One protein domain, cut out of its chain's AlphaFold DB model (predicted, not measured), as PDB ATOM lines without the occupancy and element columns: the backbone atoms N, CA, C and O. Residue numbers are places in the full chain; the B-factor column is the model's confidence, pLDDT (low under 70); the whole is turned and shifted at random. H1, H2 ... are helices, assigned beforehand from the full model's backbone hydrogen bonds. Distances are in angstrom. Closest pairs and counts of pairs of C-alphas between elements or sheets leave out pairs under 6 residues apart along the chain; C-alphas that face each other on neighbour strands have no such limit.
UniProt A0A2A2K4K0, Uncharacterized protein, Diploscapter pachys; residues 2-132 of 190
ATOM      1  N   ARG A   2      34.307 -28.696  30.004       42.25
ATOM      2  CA  ARG A   2      33.143 -27.866  30.410       42.25
ATOM      3  C   ARG A   2      31.793 -28.227  29.757       42.25
ATOM      4  O   ARG A   2      30.754 -28.051  30.377       42.25
ATOM      5  N   ILE A   3      31.801 -28.789  28.548       48.53
ATOM      6  CA  ILE A   3      30.580 -29.086  27.770       48.53
ATOM      7  C   ILE A   3      29.768 -30.266  28.329       48.53
ATOM      8  O   ILE A   3      28.544 -30.219  28.338       48.53
ATOM      9  N   LEU A   4      30.429 -31.292  28.871       52.03
ATOM     10  CA  LEU A   4      29.742 -32.466  29.420       52.03
ATOM     11  C   LEU A   4      29.236 -32.252  30.858       52.03
ATOM     12  O   LEU A   4      28.220 -32.818  31.247       52.03
ATOM     13  N   SER A   5      29.906 -31.389  31.632       47.97
ATOM     14  CA  SER A   5      29.386 -30.912  32.921       47.97
ATOM     15  C   SER A   5      28.053 -30.196  32.706       47.97
ATOM     16  O   SER A   5      27.077 -30.567  33.345       47.97
ATOM     17  N   ALA A   6      27.977 -29.290  31.724       47.19
ATOM     18  CA  ALA A   6      26.725 -28.649  31.339       47.19
ATOM     19  C   ALA A   6      25.674 -29.663  30.842       47.19
ATOM     20  O   ALA A   6      24.504 -29.535  31.188       47.19
ATOM     21  N   PHE A   7      26.073 -30.713  30.112       56.19
ATOM     22  CA  PHE A   7      25.182 -31.805  29.686       56.19
ATOM     23  C   PHE A   7      24.579 -32.576  30.877       56.19
ATOM     24  O   PHE A   7      23.366 -32.777  30.931       56.19
ATOM     25  N   CYS A   8      25.394 -32.925  31.879       52.59
ATOM     26  CA  CYS A   8      24.917 -33.538  33.122       52.59
ATOM     27  C   CYS A   8      24.020 -32.594  33.928       52.59
ATOM     28  O   CYS A   8      23.014 -33.054  34.452       52.59
ATOM     29  N   THR A   9      24.321 -31.290  33.983       52.84
ATOM     30  CA  THR A   9      23.466 -30.286  34.642       52.84
ATOM     31  C   THR A   9      22.131 -30.101  33.911       52.84
ATOM     32  O   THR A   9      21.095 -29.923  34.544       52.84
ATOM     33  N   THR A  10      22.126 -30.202  32.580       52.03
ATOM     34  CA  THR A  10      20.895 -30.105  31.782       52.03
ATOM     35  C   THR A  10      20.029 -31.354  31.975       52.03
ATOM     36  O   THR A  10      18.824 -31.222  32.145       52.03
ATOM     37  N   LEU A  11      20.626 -32.551  32.058       53.06
ATOM     38  CA  LEU A  11      19.940 -33.780  32.492       53.06
ATOM     39  C   LEU A  11      19.416 -33.676  33.939       53.06
ATOM     40  O   LEU A  11      18.302 -34.114  34.215       53.06
ATOM     41  N   PHE A  12      20.176 -33.041  34.837       49.19
ATOM     42  CA  PHE A  12      19.822 -32.787  36.245       49.19
ATOM     43  C   PHE A  12      18.505 -32.014  36.399       49.19
ATOM     44  O   PHE A  12      17.750 -32.252  37.337       49.19
ATOM     45  N   CYS A  13      18.200 -31.115  35.458       49.38
ATOM     46  CA  CYS A  13      16.974 -30.316  35.483       49.38
ATOM     47  C   CYS A  13      15.702 -31.093  35.106       49.38
ATOM     48  O   CYS A  13      14.611 -30.565  35.310       49.38
ATOM     49  N   PHE A  14      15.808 -32.300  34.535       51.81
ATOM     50  CA  PHE A  14      14.665 -32.962  33.895       51.81
ATOM     51  C   PHE A  14      14.212 -34.276  34.529       51.81
ATOM     52  O   PHE A  14      13.170 -34.782  34.114       51.81
ATOM     53  N   ILE A  15      14.941 -34.855  35.490       50.91
ATOM     54  CA  ILE A  15      14.709 -36.262  35.837       50.91
ATOM     55  C   ILE A  15      14.536 -36.513  37.340       50.91
ATOM     56  O   ILE A  15      15.292 -36.021  38.169       50.91
ATOM     57  N   ASN A  16      13.510 -37.315  37.646       53.25
ATOM     58  CA  ASN A  16      13.156 -37.905  38.938       53.25
ATOM     59  C   ASN A  16      14.368 -38.344  39.799       53.25
ATOM     60  O   ASN A  16      15.370 -38.817  39.253       53.25
ATOM     61  N   PRO A  17      14.239 -38.335  41.143       52.03
ATOM     62  CA  PRO A  17      15.303 -38.682  42.096       52.03
ATOM     63  C   PRO A  17      15.969 -40.052  41.848       52.03
ATOM     64  O   PRO A  17      17.161 -40.209  42.096       52.03
ATOM     65  N   GLY A  18      15.254 -41.029  41.275       49.69
ATOM     66  CA  GLY A  18      15.808 -42.351  40.941       49.69
ATOM     67  C   GLY A  18      16.832 -42.367  39.796       49.69
ATOM     68  O   GLY A  18      17.652 -43.278  39.716       49.69
ATOM     69  N   MET A  19      16.848 -41.359  38.921       55.84
ATOM     70  CA  MET A  19      17.815 -41.286  37.818       55.84
ATOM     71  C   MET A  19      19.077 -40.488  38.144       55.84
ATOM     72  O   MET A  19      20.018 -40.510  37.350       55.84
ATOM     73  N   TYR A  20      19.151 -39.861  39.320       60.00
ATOM     74  CA  TYR A  20      20.363 -39.181  39.780       60.00
ATOM     75  C   TYR A  20      21.549 -40.143  39.858       60.00
ATOM     76  O   TYR A  20      22.633 -39.819  39.382       60.00
ATOM     77  N   TYR A  21      21.326 -41.357  40.368       63.03
ATOM     78  CA  TYR A  21      22.360 -42.391  40.448       63.03
ATOM     79  C   TYR A  21      22.904 -42.773  39.066       63.03
ATOM     80  O   TYR A  21      24.116 -42.807  38.874       63.03
ATOM     81  N   ASN A  22      22.028 -42.970  38.078       57.12
ATOM     82  CA  ASN A  22      22.439 -43.302  36.711       57.12
ATOM     83  C   ASN A  22      23.220 -42.161  36.046       57.12
ATOM     84  O   ASN A  22      24.218 -42.408  35.372       57.12
ATOM     85  N   VAL A  23      22.811 -40.909  36.267       60.84
ATOM     86  CA  VAL A  23      23.506 -39.730  35.727       60.84
ATOM     87  C   VAL A  23      24.877 -39.548  36.384       60.84
ATOM     88  O   VAL A  23      25.853 -39.283  35.686       60.84
ATOM     89  N   ILE A  24      24.984 -39.740  37.702       65.88
ATOM     90  CA  ILE A  24      26.262 -39.671  38.426       65.88
ATOM     91  C   ILE A  24      27.214 -40.766  37.936       65.88
ATOM     92  O   ILE A  24      28.370 -40.472  37.634       65.88
ATOM     93  N   ILE A  25      26.732 -42.003  37.790       65.62
ATOM     94  CA  ILE A  25      27.532 -43.123  37.274       65.62
ATOM     95  C   ILE A  25      28.002 -42.838  35.846       65.62
ATOM     96  O   ILE A  25      29.180 -43.023  35.549       65.62
ATOM     97  N   LEU A  26      27.128 -42.330  34.974       64.62
ATOM     98  CA  LEU A  26      27.501 -41.930  33.613       64.62
ATOM     99  C   LEU A  26      28.549 -40.811  33.611       64.62
ATOM    100  O   LEU A  26      29.488 -40.854  32.819       64.62
ATOM    101  N   CYS A  27      28.432 -39.839  34.515       64.50
ATOM    102  CA  CYS A  27      29.392 -38.746  34.644       64.50
ATOM    103  C   CYS A  27      30.767 -39.254  35.111       64.50
ATOM    104  O   CYS A  27      31.791 -38.897  34.527       64.50
ATOM    105  N   LEU A  28      30.795 -40.148  36.106       65.38
ATOM    106  CA  LEU A  28      32.018 -40.793  36.592       65.38
ATOM    107  C   LEU A  28      32.658 -41.680  35.519       65.38
ATOM    108  O   LEU A  28      33.862 -41.588  35.288       65.38
ATOM    109  N   LEU A  29      31.864 -42.486  34.813       67.25
ATOM    110  CA  LEU A  29      32.334 -43.319  33.707       67.25
ATOM    111  C   LEU A  29      32.975 -42.455  32.614       67.25
ATOM    112  O   LEU A  29      34.072 -42.749  32.140       67.25
ATOM    113  N   HIS A  30      32.327 -41.349  32.256       66.44
ATOM    114  CA  HIS A  30      32.837 -40.444  31.238       66.44
ATOM    115  C   HIS A  30      34.089 -39.692  31.705       66.44
ATOM    116  O   HIS A  30      34.990 -39.453  30.899       66.44
ATOM    117  N   LEU A  31      34.190 -39.346  32.994       67.94
ATOM    118  CA  LEU A  31      35.402 -38.782  33.591       67.94
ATOM    119  C   LEU A  31      36.567 -39.768  33.462       67.94
ATOM    120  O   LEU A  31      37.614 -39.400  32.935       67.94
ATOM    121  N   VAL A  32      36.358 -41.025  33.859       68.88
ATOM    122  CA  VAL A  32      37.363 -42.091  33.761       68.88
ATOM    123  C   VAL A  32      37.789 -42.302  32.310       68.88
ATOM    124  O   VAL A  32      38.985 -42.309  32.028       68.88
ATOM    125  N   LEU A  33      36.844 -42.386  31.369       66.25
ATOM    126  CA  LEU A  33      37.143 -42.541  29.941       66.25
ATOM    127  C   LEU A  33      37.883 -41.328  29.358       66.25
ATOM    128  O   LEU A  33      38.756 -41.481  28.500       66.25
ATOM    129  N   THR A  34      37.593 -40.122  29.851       67.88
ATOM    130  CA  THR A  34      38.309 -38.902  29.453       67.88
ATOM    131  C   THR A  34      39.735 -38.912  30.003       67.88
ATOM    132  O   THR A  34      40.673 -38.662  29.249       67.88
ATOM    133  N   CYS A  35      39.937 -39.279  31.269       69.50
ATOM    134  CA  CYS A  35      41.271 -39.461  31.847       69.50
ATOM    135  C   CYS A  35      42.068 -40.536  31.092       69.50
ATOM    136  O   CYS A  35      43.238 -40.325  30.782       69.50
ATOM    137  N   LEU A  36      41.421 -41.641  30.710       67.31
ATOM    138  CA  LEU A  36      42.028 -42.688  29.886       67.31
ATOM    139  C   LEU A  36      42.431 -42.168  28.500       67.31
ATOM    140  O   LEU A  36      43.508 -42.495  28.011       67.31
ATOM    141  N   SER A  37      41.599 -41.327  27.877       66.00
ATOM    142  CA  SER A  37      41.919 -40.710  26.585       66.00
ATOM    143  C   SER A  37      43.086 -39.728  26.656       66.00
ATOM    144  O   SER A  37      43.958 -39.748  25.791       66.00
ATOM    145  N   LEU A  38      43.146 -38.921  27.719       69.31
ATOM    146  CA  LEU A  38      44.250 -38.000  27.985       69.31
ATOM    147  C   LEU A  38      45.546 -38.779  28.211       69.31
ATOM    148  O   LEU A  38      46.576 -38.453  27.625       69.31
ATOM    149  N   TYR A  39      45.474 -39.858  28.990       69.56
ATOM    150  CA  TYR A  39      46.595 -40.763  29.205       69.56
ATOM    151  C   TYR A  39      47.064 -41.432  27.904       69.56
ATOM    152  O   TYR A  39      48.269 -41.556  27.681       69.56
ATOM    153  N   ALA A  40      46.141 -41.826  27.021       64.75
ATOM    154  CA  ALA A  40      46.464 -42.426  25.728       64.75
ATOM    155  C   ALA A  40      47.202 -41.451  24.796       64.75
ATOM    156  O   ALA A  40      48.194 -41.842  24.176       64.75
ATOM    157  N   ILE A  41      46.744 -40.193  24.737       67.56
ATOM    158  CA  ILE A  41      47.384 -39.119  23.964       67.56
ATOM    159  C   ILE A  41      48.779 -38.833  24.534       67.56
ATOM    160  O   ILE A  41      49.756 -38.861  23.791       67.56
ATOM    161  N   TYR A  42      48.901 -38.659  25.853       69.06
ATOM    162  CA  TYR A  42      50.184 -38.366  26.502       69.06
ATOM    163  C   TYR A  42      51.203 -39.504  26.351       69.06
ATOM    164  O   TYR A  42      52.371 -39.282  26.046       69.06
ATOM    165  N   SER A  43      50.758 -40.752  26.503       67.62
ATOM    166  CA  SER A  43      51.642 -41.923  26.445       67.62
ATOM    167  C   SER A  43      52.006 -42.340  25.016       67.62
ATOM    168  O   SER A  43      52.743 -43.313  24.834       67.62
ATOM    169  N   CYS A  44      51.453 -41.666  23.995       64.38
ATOM    170  CA  CYS A  44      51.627 -41.988  22.579       64.38
ATOM    171  C   CYS A  44      51.458 -43.496  22.286       64.38
ATOM    172  O   CYS A  44      52.137 -44.036  21.420       64.38
ATOM    173  N   ARG A  45      50.637 -44.244  23.037       66.62
ATOM    174  CA  ARG A  45      50.530 -45.707  22.887       66.62
ATOM    175  C   ARG A  45      49.310 -46.044  22.023       66.62
ATOM    176  O   ARG A  45      48.188 -45.898  22.507       66.62
ATOM    177  N   PRO A  46      49.486 -46.582  20.798       60.31
ATOM    178  CA  PRO A  46      48.365 -46.875  19.896       60.31
ATOM    179  C   PRO A  46      47.414 -47.960  20.436       60.31
ATOM    180  O   PRO A  46      46.271 -48.051  20.002       60.31
ATOM    181  N   GLY A  47      47.841 -48.762  21.420       64.69
ATOM    182  CA  GLY A  47      46.988 -49.768  22.068       64.69
ATOM    183  C   GLY A  47      45.816 -49.181  22.865       64.69
ATOM    184  O   GLY A  47      44.730 -49.755  22.858       64.69
ATOM    185  N   PHE A  48      45.986 -48.006  23.482       62.78
ATOM    186  CA  PHE A  48      44.920 -47.339  24.243       62.78
ATOM    187  C   PHE A  48      43.951 -46.538  23.355       62.78
ATOM    188  O   PHE A  48      42.939 -46.027  23.833       62.78
ATOM    189  N   LEU A  49      44.208 -46.487  22.045       63.03
ATOM    190  CA  LEU A  49      43.373 -45.776  21.080       63.03
ATOM    191  C   LEU A  49      41.987 -46.405  20.906       63.03
ATOM    192  O   LEU A  49      41.005 -45.705  20.670       63.03
ATOM    193  N   LYS A  50      41.902 -47.733  21.053       68.81
ATOM    194  CA  LYS A  50      40.636 -48.470  20.957       68.81
ATOM    195  C   LYS A  50      39.643 -47.997  22.016       68.81
ATOM    196  O   LYS A  50      38.487 -47.752  21.695       68.81
ATOM    197  N   ALA A  51      40.110 -47.790  23.249       68.50
ATOM    198  CA  ALA A  51      39.272 -47.292  24.338       68.50
ATOM    199  C   ALA A  51      38.777 -45.861  24.077       68.50
ATOM    200  O   ALA A  51      37.630 -45.538  24.382       68.50
ATOM    201  N   PHE A  52      39.605 -45.017  23.453       71.56
ATOM    202  CA  PHE A  52      39.207 -43.659  23.081       71.56
ATOM    203  C   PHE A  52      38.148 -43.627  21.971       71.56
ATOM    204  O   PHE A  52      37.165 -42.900  22.086       71.56
ATOM    205  N   LEU A  53      38.313 -44.445  20.929       72.31
ATOM    206  CA  LEU A  53      37.334 -44.588  19.846       72.31
ATOM    207  C   LEU A  53      35.988 -45.110  20.355       72.31
ATOM    208  O   LEU A  53      34.946 -44.561  20.001       72.31
ATOM    209  N   VAL A  54      36.011 -46.124  21.226       73.31
ATOM    210  CA  VAL A  54      34.798 -46.649  21.865       73.31
ATOM    211  C   VAL A  54      34.126 -45.566  22.707       73.31
ATOM    212  O   VAL A  54      32.917 -45.388  22.597       73.31
ATOM    213  N   ASN A  55      34.890 -44.785  23.477       73.81
ATOM    214  CA  ASN A  55      34.346 -43.669  24.251       73.81
ATOM    215  C   ASN A  55      33.660 -42.620  23.362       73.81
ATOM    216  O   ASN A  55      32.529 -42.236  23.633       73.81
ATOM    217  N   ILE A  56      34.314 -42.192  22.275       76.56
ATOM    218  CA  ILE A  56      33.725 -41.240  21.319       76.56
ATOM    219  C   ILE A  56      32.404 -41.782  20.766       76.56
ATOM    220  O   ILE A  56      31.415 -41.053  20.712       76.56
ATOM    221  N   PHE A  57      32.381 -43.054  20.367       79.50
ATOM    222  CA  PHE A  57      31.198 -43.665  19.770       79.50
ATOM    223  C   PHE A  57      30.041 -43.781  20.768       79.50
ATOM    224  O   PHE A  57      28.915 -43.404  20.450       79.50
ATOM    225  N   VAL A  58      30.317 -44.246  21.989       76.25
ATOM    226  CA  VAL A  58      29.314 -44.375  23.058       76.25
ATOM    227  C   VAL A  58      28.725 -43.012  23.411       76.25
ATOM    228  O   VAL A  58      27.506 -42.856  23.464       76.25
ATOM    229  N   SER A  59      29.568 -41.999  23.588       74.75
ATOM    230  CA  SER A  59      29.117 -40.650  23.924       74.75
ATOM    231  C   SER A  59      28.336 -39.992  22.787       74.75
ATOM    232  O   SER A  59      27.330 -39.334  23.049       74.75
ATOM    233  N   LEU A  60      28.731 -40.214  21.527       79.69
ATOM    234  CA  LEU A  60      27.965 -39.763  20.364       79.69
ATOM    235  C   LEU A  60      26.589 -40.438  20.308       79.69
ATOM    236  O   LEU A  60      25.590 -39.757  20.095       79.69
ATOM    237  N   ALA A  61      26.525 -41.755  20.533       76.88
ATOM    238  CA  ALA A  61      25.276 -42.513  20.524       76.88
ATOM    239  C   ALA A  61      24.303 -42.022  21.606       76.88
ATOM    240  O   ALA A  61      23.122 -41.820  21.326       76.88
ATOM    241  N   ILE A  62      24.797 -41.750  22.818       76.62
ATOM    242  CA  ILE A  62      23.987 -41.185  23.909       76.62
ATOM    243  C   ILE A  62      23.460 -39.792  23.535       76.62
ATOM    244  O   ILE A  62      22.285 -39.495  23.762       76.62
ATOM    245  N   LEU A  63      24.299 -38.940  22.936       75.31
ATOM    246  CA  LEU A  63      23.888 -37.600  22.517       75.31
ATOM    247  C   LEU A  63      22.827 -37.649  21.409       75.31
ATOM    248  O   LEU A  63      21.833 -36.924  21.463       75.31
ATOM    249  N   LEU A  64      23.021 -38.532  20.426       80.06
ATOM    250  CA  LEU A  64      22.089 -38.748  19.325       80.06
ATOM    251  C   LEU A  64      20.748 -39.279  19.841       80.06
ATOM    252  O   LEU A  64      19.694 -38.816  19.405       80.06
ATOM    253  N   GLN A  65      20.779 -40.197  20.809       78.19
ATOM    254  CA  GLN A  65      19.583 -40.715  21.464       78.19
ATOM    255  C   GLN A  65      18.825 -39.597  22.193       78.19
ATOM    256  O   GLN A  65      17.613 -39.467  22.030       78.19
ATOM    257  N   PHE A  66      19.527 -38.744  22.945       77.62
ATOM    258  CA  PHE A  66      18.919 -37.611  23.650       77.62
ATOM    259  C   PHE A  66      18.296 -36.584  22.690       77.62
ATOM    260  O   PHE A  66      17.181 -36.103  22.920       77.62
ATOM    261  N   PHE A  67      18.987 -36.268  21.592       81.44
ATOM    262  CA  PHE A  67      18.457 -35.416  20.527       81.44
ATOM    263  C   PHE A  67      17.213 -36.031  19.877       81.44
ATOM    264  O   PHE A  67      16.193 -35.355  19.752       81.44
ATOM    265  N   SER A  68      17.261 -37.324  19.554       79.44
ATOM    266  CA  SER A  68      16.154 -38.052  18.923       79.44
ATOM    267  C   SER A  68      14.909 -38.085  19.809       79.44
ATOM    268  O   SER A  68      13.818 -37.792  19.329       79.44
ATOM    269  N   ILE A  69      15.059 -38.353  21.112       78.69
ATOM    270  CA  ILE A  69      13.943 -38.325  22.075       78.69
ATOM    271  C   ILE A  69      13.358 -36.913  22.182       78.69
ATOM    272  O   ILE A  69      12.140 -36.742  22.153       78.69
ATOM    273  N   SER A  70      14.211 -35.889  22.272       80.31
ATOM    274  CA  SER A  70      13.762 -34.493  22.357       80.31
ATOM    275  C   SER A  70      12.978 -34.075  21.109       80.31
ATOM    276  O   SER A  70      11.935 -33.428  21.219       80.31
ATOM    277  N   LEU A  71      13.455 -34.480  19.928       83.06
ATOM    278  CA  LEU A  71      12.813 -34.198  18.647       83.06
ATOM    279  C   LEU A  71      11.493 -34.963  18.493       83.06
ATOM    280  O   LEU A  71      10.501 -34.374  18.073       83.06
ATOM    281  N   ALA A  72      11.460 -36.239  18.879       81.19
ATOM    282  CA  ALA A  72      10.253 -37.060  18.848       81.19
ATOM    283  C   ALA A  72       9.159 -36.497  19.765       81.19
ATOM    284  O   ALA A  72       8.006 -36.399  19.351       81.19
ATOM    285  N   MET A  73       9.520 -36.058  20.976       78.31
ATOM    286  CA  MET A  73       8.584 -35.403  21.896       78.31
ATOM    287  C   MET A  73       8.055 -34.094  21.306       78.31
ATOM    288  O   MET A  73       6.846 -33.887  21.272       78.31
ATOM    289  N   TYR A  74       8.932 -33.238  20.772       79.88
ATOM    290  CA  TYR A  74       8.508 -32.007  20.102       79.88
ATOM    291  C   TYR A  74       7.546 -32.283  18.934       79.88
ATOM    292  O   TYR A  74       6.491 -31.656  18.840       79.88
ATOM    293  N   TRP A  75       7.871 -33.257  18.081       81.94
ATOM    294  CA  TRP A  75       7.022 -33.664  16.962       81.94
ATOM    295  C   TRP A  75       5.657 -34.187  17.430       81.94
ATOM    296  O   TRP A  75       4.618 -33.844  16.860       81.94
ATOM    297  N   HIS A  76       5.641 -34.983  18.500       81.44
ATOM    298  CA  HIS A  76       4.421 -35.537  19.082       81.44
ATOM    299  C   HIS A  76       3.474 -34.451  19.609       81.44
ATOM    300  O   HIS A  76       2.272 -34.502  19.355       81.44
ATOM    301  N   PHE A  77       4.005 -33.442  20.300       74.75
ATOM    302  CA  PHE A  77       3.198 -32.320  20.786       74.75
ATOM    303  C   PHE A  77       2.732 -31.405  19.649       74.75
ATOM    304  O   PHE A  77       1.586 -30.963  19.646       74.75
ATOM    305  N   ASN A  78       3.576 -31.183  18.637       76.69
ATOM    306  CA  ASN A  78       3.222 -30.354  17.486       76.69
ATOM    307  C   ASN A  78       2.100 -30.970  16.628       76.69
ATOM    308  O   ASN A  78       1.286 -30.246  16.063       76.69
ATOM    309  N   THR A  79       2.025 -32.302  16.549       77.25
ATOM    310  CA  THR A  79       0.984 -33.013  15.783       77.25
ATOM    311  C   THR A  79      -0.360 -33.106  16.506       77.25
ATOM    312  O   THR A  79      -1.392 -33.185  15.846       77.25
ATOM    313  N   LYS A  80      -0.383 -33.065  17.846       72.75
ATOM    314  CA  LYS A  80      -1.616 -33.191  18.647       72.75
ATOM    315  C   LYS A  80      -2.357 -31.876  18.916       72.75
ATOM    316  O   LYS A  80      -3.465 -31.918  19.440       72.75
ATOM    317  N   GLY A  81      -1.796 -30.727  18.529       58.84
ATOM    318  CA  GLY A  81      -2.545 -29.480  18.315       58.84
ATOM    319  C   GLY A  81      -3.368 -28.941  19.494       58.84
ATOM    320  O   GLY A  81      -4.307 -28.180  19.266       58.84
ATOM    321  N   GLN A  82      -3.067 -29.308  20.744       59.12
ATOM    322  CA  GLN A  82      -3.851 -28.857  21.896       59.12
ATOM    323  C   GLN A  82      -3.323 -27.508  22.417       59.12
ATOM    324  O   GLN A  82      -2.168 -27.368  22.811       59.12
ATOM    325  N   ILE A  83      -4.184 -26.484  22.419       57.91
ATOM    326  CA  ILE A  83      -3.844 -25.079  22.734       57.91
ATOM    327  C   ILE A  83      -3.325 -24.904  24.181       57.91
ATOM    328  O   ILE A  83      -2.554 -23.980  24.450       57.91
ATOM    329  N   ALA A  84      -3.671 -25.823  25.091       56.62
ATOM    330  CA  ALA A  84      -3.187 -25.853  26.474       56.62
ATOM    331  C   ALA A  84      -1.688 -26.215  26.606       56.62
ATOM    332  O   ALA A  84      -1.069 -25.888  27.615       56.62
ATOM    333  N   ASP A  85      -1.072 -26.802  25.572       63.94
ATOM    334  CA  ASP A  85       0.320 -27.282  25.582       63.94
ATOM    335  C   ASP A  85       1.330 -26.298  24.964       63.94
ATOM    336  O   ASP A  85       2.478 -26.633  24.662       63.94
ATOM    337  N   ARG A  86       0.953 -25.033  24.754       68.25
ATOM    338  CA  ARG A  86       1.847 -24.061  24.100       68.25
ATOM    339  C   ARG A  86       3.086 -23.732  24.946       68.25
ATOM    340  O   ARG A  86       4.169 -23.507  24.405       68.25
ATOM    341  N   GLU A  87       2.936 -23.723  26.269       70.50
ATOM    342  CA  GLU A  87       4.015 -23.537  27.253       70.50
ATOM    343  C   GLU A  87       4.982 -24.736  27.278       70.50
ATOM    344  O   GLU A  87       6.205 -24.566  27.249       70.50
ATOM    345  N   THR A  88       4.444 -25.958  27.286       70.06
ATOM    346  CA  THR A  88       5.203 -27.220  27.320       70.06
ATOM    347  C   THR A  88       5.942 -27.451  26.000       70.06
ATOM    348  O   THR A  88       7.135 -27.760  26.000       70.06
ATOM    349  N   THR A  89       5.300 -27.156  24.868       73.12
ATOM    350  CA  THR A  89       5.905 -27.236  23.529       73.12
ATOM    351  C   THR A  89       7.112 -26.303  23.386       73.12
ATOM    352  O   THR A  89       8.158 -26.718  22.884       73.12
ATOM    353  N   LYS A  90       7.032 -25.061  23.895       74.88
ATOM    354  CA  LYS A  90       8.174 -24.121  23.912       74.88
ATOM    355  C   LYS A  90       9.352 -24.649  24.735       74.88
ATOM    356  O   LYS A  90      10.504 -24.475  24.336       74.88
ATOM    357  N   ARG A  91       9.087 -25.313  25.869       71.00
ATOM    358  CA  ARG A  91      10.137 -25.940  26.692       71.00
ATOM    359  C   ARG A  91      10.818 -27.089  25.944       71.00
ATOM    360  O   ARG A  91      12.045 -27.139  25.928       71.00
ATOM    361  N   HIS A  92      10.056 -27.957  25.281       74.31
ATOM    362  CA  HIS A  92      10.619 -29.048  24.479       74.31
ATOM    363  C   HIS A  92      11.404 -28.543  23.264       74.31
ATOM    364  O   HIS A  92      12.492 -29.047  23.000       74.31
ATOM    365  N   LEU A  93      10.929 -27.494  22.586       77.31
ATOM    366  CA  LEU A  93      11.668 -26.847  21.501       77.31
ATOM    367  C   LEU A  93      13.022 -26.312  21.994       77.31
ATOM    368  O   LEU A  93      14.054 -26.566  21.375       77.31
ATOM    369  N   ARG A  94      13.045 -25.627  23.144       76.38
ATOM    370  CA  ARG A  94      14.295 -25.170  23.769       76.38
ATOM    371  C   ARG A  94      15.242 -26.339  24.046       76.38
ATOM    372  O   ARG A  94      16.432 -26.218  23.783       76.38
ATOM    373  N   ASN A  95      14.727 -27.472  24.517       73.94
ATOM    374  CA  ASN A  95      15.543 -28.665  24.752       73.94
ATOM    375  C   ASN A  95      16.132 -29.234  23.453       73.94
ATOM    376  O   ASN A  95      17.294 -29.634  23.450       73.94
ATOM    377  N   VAL A  96      15.377 -29.226  22.349       82.00
ATOM    378  CA  VAL A  96      15.881 -29.619  21.022       82.00
ATOM    379  C   VAL A  96      17.016 -28.697  20.579       82.00
ATOM    380  O   VAL A  96      18.054 -29.192  20.150       82.00
ATOM    381  N   TYR A  97      16.873 -27.377  20.742       79.75
ATOM    382  CA  TYR A  97      17.937 -26.421  20.416       79.75
ATOM    383  C   TYR A  97      19.188 -26.617  21.271       79.75
ATOM    384  O   TYR A  97      20.297 -26.640  20.741       79.75
ATOM    385  N   VAL A  98      19.018 -26.792  22.583       79.31
ATOM    386  CA  VAL A  98      20.132 -27.038  23.507       79.31
ATOM    387  C   VAL A  98      20.848 -28.338  23.134       79.31
ATOM    388  O   VAL A  98      22.067 -28.346  22.983       79.31
ATOM    389  N   SER A  99      20.098 -29.416  22.903       76.12
ATOM    390  CA  SER A  99      20.635 -30.709  22.468       76.12
ATOM    391  C   SER A  99      21.353 -30.622  21.113       76.12
ATOM    392  O   SER A  99      22.472 -31.112  20.969       76.12
ATOM    393  N   GLY A 100      20.762 -29.926  20.138       80.19
ATOM    394  CA  GLY A 100      21.357 -29.704  18.822       80.19
ATOM    395  C   GLY A 100      22.657 -28.901  18.892       80.19
ATOM    396  O   GLY A 100      23.645 -29.277  18.265       80.19
ATOM    397  N   ALA A 101      22.706 -27.850  19.715       78.19
ATOM    398  CA  ALA A 101      23.934 -27.095  19.954       78.19
ATOM    399  C   ALA A 101      25.024 -27.986  20.569       78.19
ATOM    400  O   ALA A 101      26.163 -27.981  20.100       78.19
ATOM    401  N   PHE A 102      24.675 -28.808  21.565       77.19
ATOM    402  CA  PHE A 102      25.606 -29.775  22.150       77.19
ATOM    403  C   PHE A 102      26.122 -30.791  21.127       77.19
ATOM    404  O   PHE A 102      27.314 -31.092  21.145       77.19
ATOM    405  N   LEU A 103      25.274 -31.274  20.212       81.88
ATOM    406  CA  LEU A 103      25.675 -32.175  19.127       81.88
ATOM    407  C   LEU A 103      26.730 -31.528  18.226       81.88
ATOM    408  O   LEU A 103      27.775 -32.126  17.980       81.88
ATOM    409  N   VAL A 104      26.499 -30.284  17.798       82.50
ATOM    410  CA  VAL A 104      27.451 -29.540  16.962       82.50
ATOM    411  C   VAL A 104      28.775 -29.328  17.698       82.50
ATOM    412  O   VAL A 104      29.835 -29.642  17.156       82.50
ATOM    413  N   PHE A 105      28.738 -28.873  18.954       79.69
ATOM    414  CA  PHE A 105      29.949 -28.722  19.767       79.69
ATOM    415  C   PHE A 105      30.693 -30.046  19.958       79.69
ATOM    416  O   PHE A 105      31.924 -30.060  19.958       79.69
ATOM    417  N   TYR A 106      29.972 -31.158  20.101       79.31
ATOM    418  CA  TYR A 106      30.574 -32.476  20.252       79.31
ATOM    419  C   TYR A 106      31.248 -32.951  18.957       79.31
ATOM    420  O   TYR A 106      32.362 -33.468  19.007       79.31
ATOM    421  N   VAL A 107      30.649 -32.700  17.791       82.38
ATOM    422  CA  VAL A 107      31.276 -32.980  16.486       82.38
ATOM    423  C   VAL A 107      32.551 -32.155  16.299       82.38
ATOM    424  O   VAL A 107      33.589 -32.703  15.922       82.38
ATOM    425  N   VAL A 108      32.515 -30.860  16.631       82.50
ATOM    426  CA  VAL A 108      33.709 -29.998  16.607       82.50
ATOM    427  C   VAL A 108      34.782 -30.537  17.559       82.50
ATOM    428  O   VAL A 108      35.954 -30.623  17.193       82.50
ATOM    429  N   TRP A 109      34.393 -30.971  18.758       80.56
ATOM    430  CA  TRP A 109      35.307 -31.576  19.724       80.56
ATOM    431  C   TRP A 109      35.964 -32.862  19.202       80.56
ATOM    432  O   TRP A 109      37.172 -33.048  19.379       80.56
ATOM    433  N   ILE A 110      35.205 -33.733  18.530       81.19
ATOM    434  CA  ILE A 110      35.743 -34.937  17.882       81.19
ATOM    435  C   ILE A 110      36.765 -34.547  16.812       81.19
ATOM    436  O   ILE A 110      37.854 -35.119  16.786       81.19
ATOM    437  N   ALA A 111      36.461 -33.557  15.970       83.81
ATOM    438  CA  ALA A 111      37.369 -33.101  14.918       83.81
ATOM    439  C   ALA A 111      38.690 -32.545  15.484       83.81
ATOM    440  O   ALA A 111      39.768 -32.892  14.993       83.81
ATOM    441  N   ILE A 112      38.620 -31.742  16.552       81.56
ATOM    442  CA  ILE A 112      39.805 -31.230  17.263       81.56
ATOM    443  C   ILE A 112      40.613 -32.393  17.843       81.56
ATOM    444  O   ILE A 112      41.824 -32.471  17.641       81.56
ATOM    445  N   SER A 113      39.945 -33.331  18.514       78.06
ATOM    446  CA  SER A 113      40.600 -34.486  19.134       78.06
ATOM    447  C   SER A 113      41.271 -35.397  18.101       78.06
ATOM    448  O   SER A 113      42.379 -35.880  18.319       78.06
ATOM    449  N   TYR A 114      40.628 -35.602  16.950       80.75
ATOM    450  CA  TYR A 114      41.183 -36.361  15.834       80.75
ATOM    451  C   TYR A 114      42.399 -35.662  15.209       80.75
ATOM    452  O   TYR A 114      43.390 -36.311  14.871       80.75
ATOM    453  N   SER A 115      42.352 -34.333  15.090       83.12
ATOM    454  CA  SER A 115      43.473 -33.540  14.576       83.12
ATOM    455  C   SER A 115      44.679 -33.610  15.514       83.12
ATOM    456  O   SER A 115      45.780 -33.928  15.068       83.12
ATOM    457  N   ALA A 116      44.455 -33.424  16.819       79.69
ATOM    458  CA  ALA A 116      45.484 -33.583  17.844       79.69
ATOM    459  C   ALA A 116      46.085 -34.999  17.836       79.69
ATOM    460  O   ALA A 116      47.296 -35.163  17.947       79.69
ATOM    461  N   TYR A 117      45.255 -36.026  17.623       76.56
ATOM    462  CA  TYR A 117      45.720 -37.404  17.481       76.56
ATOM    463  C   TYR A 117      46.687 -37.582  16.304       76.56
ATOM    464  O   TYR A 117      47.765 -38.154  16.478       76.56
ATOM    465  N   LYS A 118      46.327 -37.090  15.110       79.81
ATOM    466  CA  LYS A 118      47.209 -37.189  13.937       79.81
ATOM    467  C   LYS A 118      48.541 -36.494  14.182       79.81
ATOM    468  O   LYS A 118      49.575 -37.027  13.786       79.81
ATOM    469  N   ASP A 119      48.502 -35.347  14.849       82.62
ATOM    470  CA  ASP A 119      49.694 -34.587  15.197       82.62
ATOM    471  C   ASP A 119      50.595 -35.365  16.167       82.62
ATOM    472  O   ASP A 119      51.772 -35.584  15.894       82.62
ATOM    473  N   THR A 120      50.022 -35.938  17.231       76.19
ATOM    474  CA  THR A 120      50.758 -36.787  18.185       76.19
ATOM    475  C   THR A 120      51.353 -38.035  17.521       76.19
ATOM    476  O   THR A 120      52.492 -38.411  17.802       76.19
ATOM    477  N   CYS A 121      50.622 -38.682  16.607       75.06
ATOM    478  CA  CYS A 121      51.137 -39.823  15.846       75.06
ATOM    479  C   CYS A 121      52.309 -39.447  14.941       75.06
ATOM    480  O   CYS A 121      53.272 -40.212  14.855       75.06
ATOM    481  N   ARG A 122      52.235 -38.285  14.285       80.25
ATOM    482  CA  ARG A 122      53.324 -37.762  13.461       80.25
ATOM    483  C   ARG A 122      54.555 -37.478  14.315       80.25
ATOM    484  O   ARG A 122      55.619 -38.012  14.026       80.25
ATOM    485  N   LEU A 123      54.376 -36.755  15.420       80.62
ATOM    486  CA  LEU A 123      55.457 -36.425  16.346       80.62
ATOM    487  C   LEU A 123      56.143 -37.687  16.882       80.62
ATOM    488  O   LEU A 123      57.365 -37.764  16.931       80.62
ATOM    489  N   ARG A 124      55.367 -38.721  17.227       77.94
ATOM    490  CA  ARG A 124      55.910 -40.014  17.665       77.94
ATOM    491  C   ARG A 124      56.769 -40.684  16.594       77.94
ATOM    492  O   ARG A 124      57.789 -41.280  16.935       77.94
ATOM    493  N   ALA A 125      56.332 -40.654  15.336       80.62
ATOM    494  CA  ALA A 125      57.085 -41.235  14.229       80.62
ATOM    495  C   ALA A 125      58.413 -40.494  14.026       80.62
ATOM    496  O   ALA A 125      59.453 -41.145  13.939       80.62
ATOM    497  N   ASP A 126      58.378 -39.161  14.069       83.50
ATOM    498  CA  ASP A 126      59.562 -38.306  13.950       83.50
ATOM    499  C   ASP A 126      60.540 -38.545  15.115       83.50
ATOM    500  O   ASP A 126      61.732 -38.748  14.897       83.50
ATOM    501  N   PHE A 127      60.038 -38.644  16.353       80.12
ATOM    502  CA  PHE A 127      60.853 -39.006  17.518       80.12
ATOM    503  C   PHE A 127      61.473 -40.402  17.397       80.12
ATOM    504  O   PHE A 127      62.628 -40.594  17.772       80.12
ATOM    505  N   MET A 128      60.734 -41.393  16.886       80.00
ATOM    506  CA  MET A 128      61.281 -42.737  16.681       80.00
ATOM    507  C   MET A 128      62.367 -42.749  15.609       80.00
ATOM    508  O   MET A 128      63.401 -43.384  15.809       80.00
ATOM    509  N   TYR A 129      62.150 -42.035  14.502       82.56
ATOM    510  CA  TYR A 129      63.150 -41.875  13.453       82.56
ATOM    511  C   TYR A 129      64.425 -41.241  14.014       82.56
ATOM    512  O   TYR A 129      65.504 -41.809  13.863       82.56
ATOM    513  N   TRP A 130      64.278 -40.142  14.758       84.62
ATOM    514  CA  TRP A 130      65.396 -39.456  15.395       84.62
ATOM    515  C   TRP A 130      66.167 -40.358  16.368       84.62
ATOM    516  O   TRP A 130      67.391 -40.414  16.316       84.62
ATOM    517  N   ILE A 131      65.478 -41.130  17.218       82.94
ATOM    518  CA  ILE A 131      66.138 -42.074  18.137       82.94
ATOM    519  C   ILE A 131      66.928 -43.136  17.362       82.94
ATOM    520  O   ILE A 131      68.044 -43.470  17.755       82.94
ATOM    521  N   VAL A 132      66.365 -43.694  16.287       86.12
ATOM    522  CA  VAL A 132      67.054 -44.702  15.468       86.12
ATOM    523  C   VAL A 132      68.281 -44.098  14.791       86.12
ATOM    524  O   VAL A 132      69.353 -44.700  14.827       86.12
TER     525      VAL A 132
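What this domain is: This is residues 2 to 132 of the 190 residues of an uncharacterized protein of Diploscapter pachys (UniProt A0A2A2K4K0). Look for four helices in a loose up-and-down bundle, each running against the one before: H3 and H4 make a long hairpin, H2 splays from H3 as a V that meets near residues 37 and 52, and short H1 folds back along H2. Residues 125 to 132 of H4 stick out at one end and residues 79 to 84 at the other, adding to the length. The printed part has 131 residues with helices H1, H2, H3, H4 in that order and no named strand; it is all helix and loose, with a radius of gyration of the C-alphas of 19.5 A and spans of 74 by 27 by 20 A.

Where its parts are: Find C-alpha 2 at (33.143, -27.866, 30.410), where H1, residues 2 to 12, begins. H2 takes residues 17 to 42 over 38.2 A, and H3 residues 46 to 80 over 51.8 A. H4, residues 83 to 132, runs 73.9 A to C-alpha 132 at (67.054, -44.702, 15.468), with a kink of 28 degrees near residue 90.

How they stand to each other: H1 touches residues 20 to 27 of H2, closest at C-alphas 8 and 23, 6.9 A apart, in a hairpin at a shallow tilt of 13 degrees. H2 and H3 form a hairpin, touching with residues 30 to 40 and 46 to 55; C-alphas 37 and 52 are closest, 5.3 A apart, at 36 degrees, only just steep. The hairpin of H3 and H4 has a shallow tilt of 15 degrees and C-alphas 70 and 96 closest, 5.5 A apart. H1 and H3 are apart. Each O i to N i+4 pair of H1 is within hydrogen-bond range, against 20 of 22 in H2, 28 of 31 in H3 and 44 of 46 in H4.

The domain as a whole: The farthest C-alphas, of Ile 83 and Val 132, are 73.9 A apart. The printed part has no cut, and its three links are tight. Look for pLDDT under 70 at residues 2 to 51 and 81 to 86.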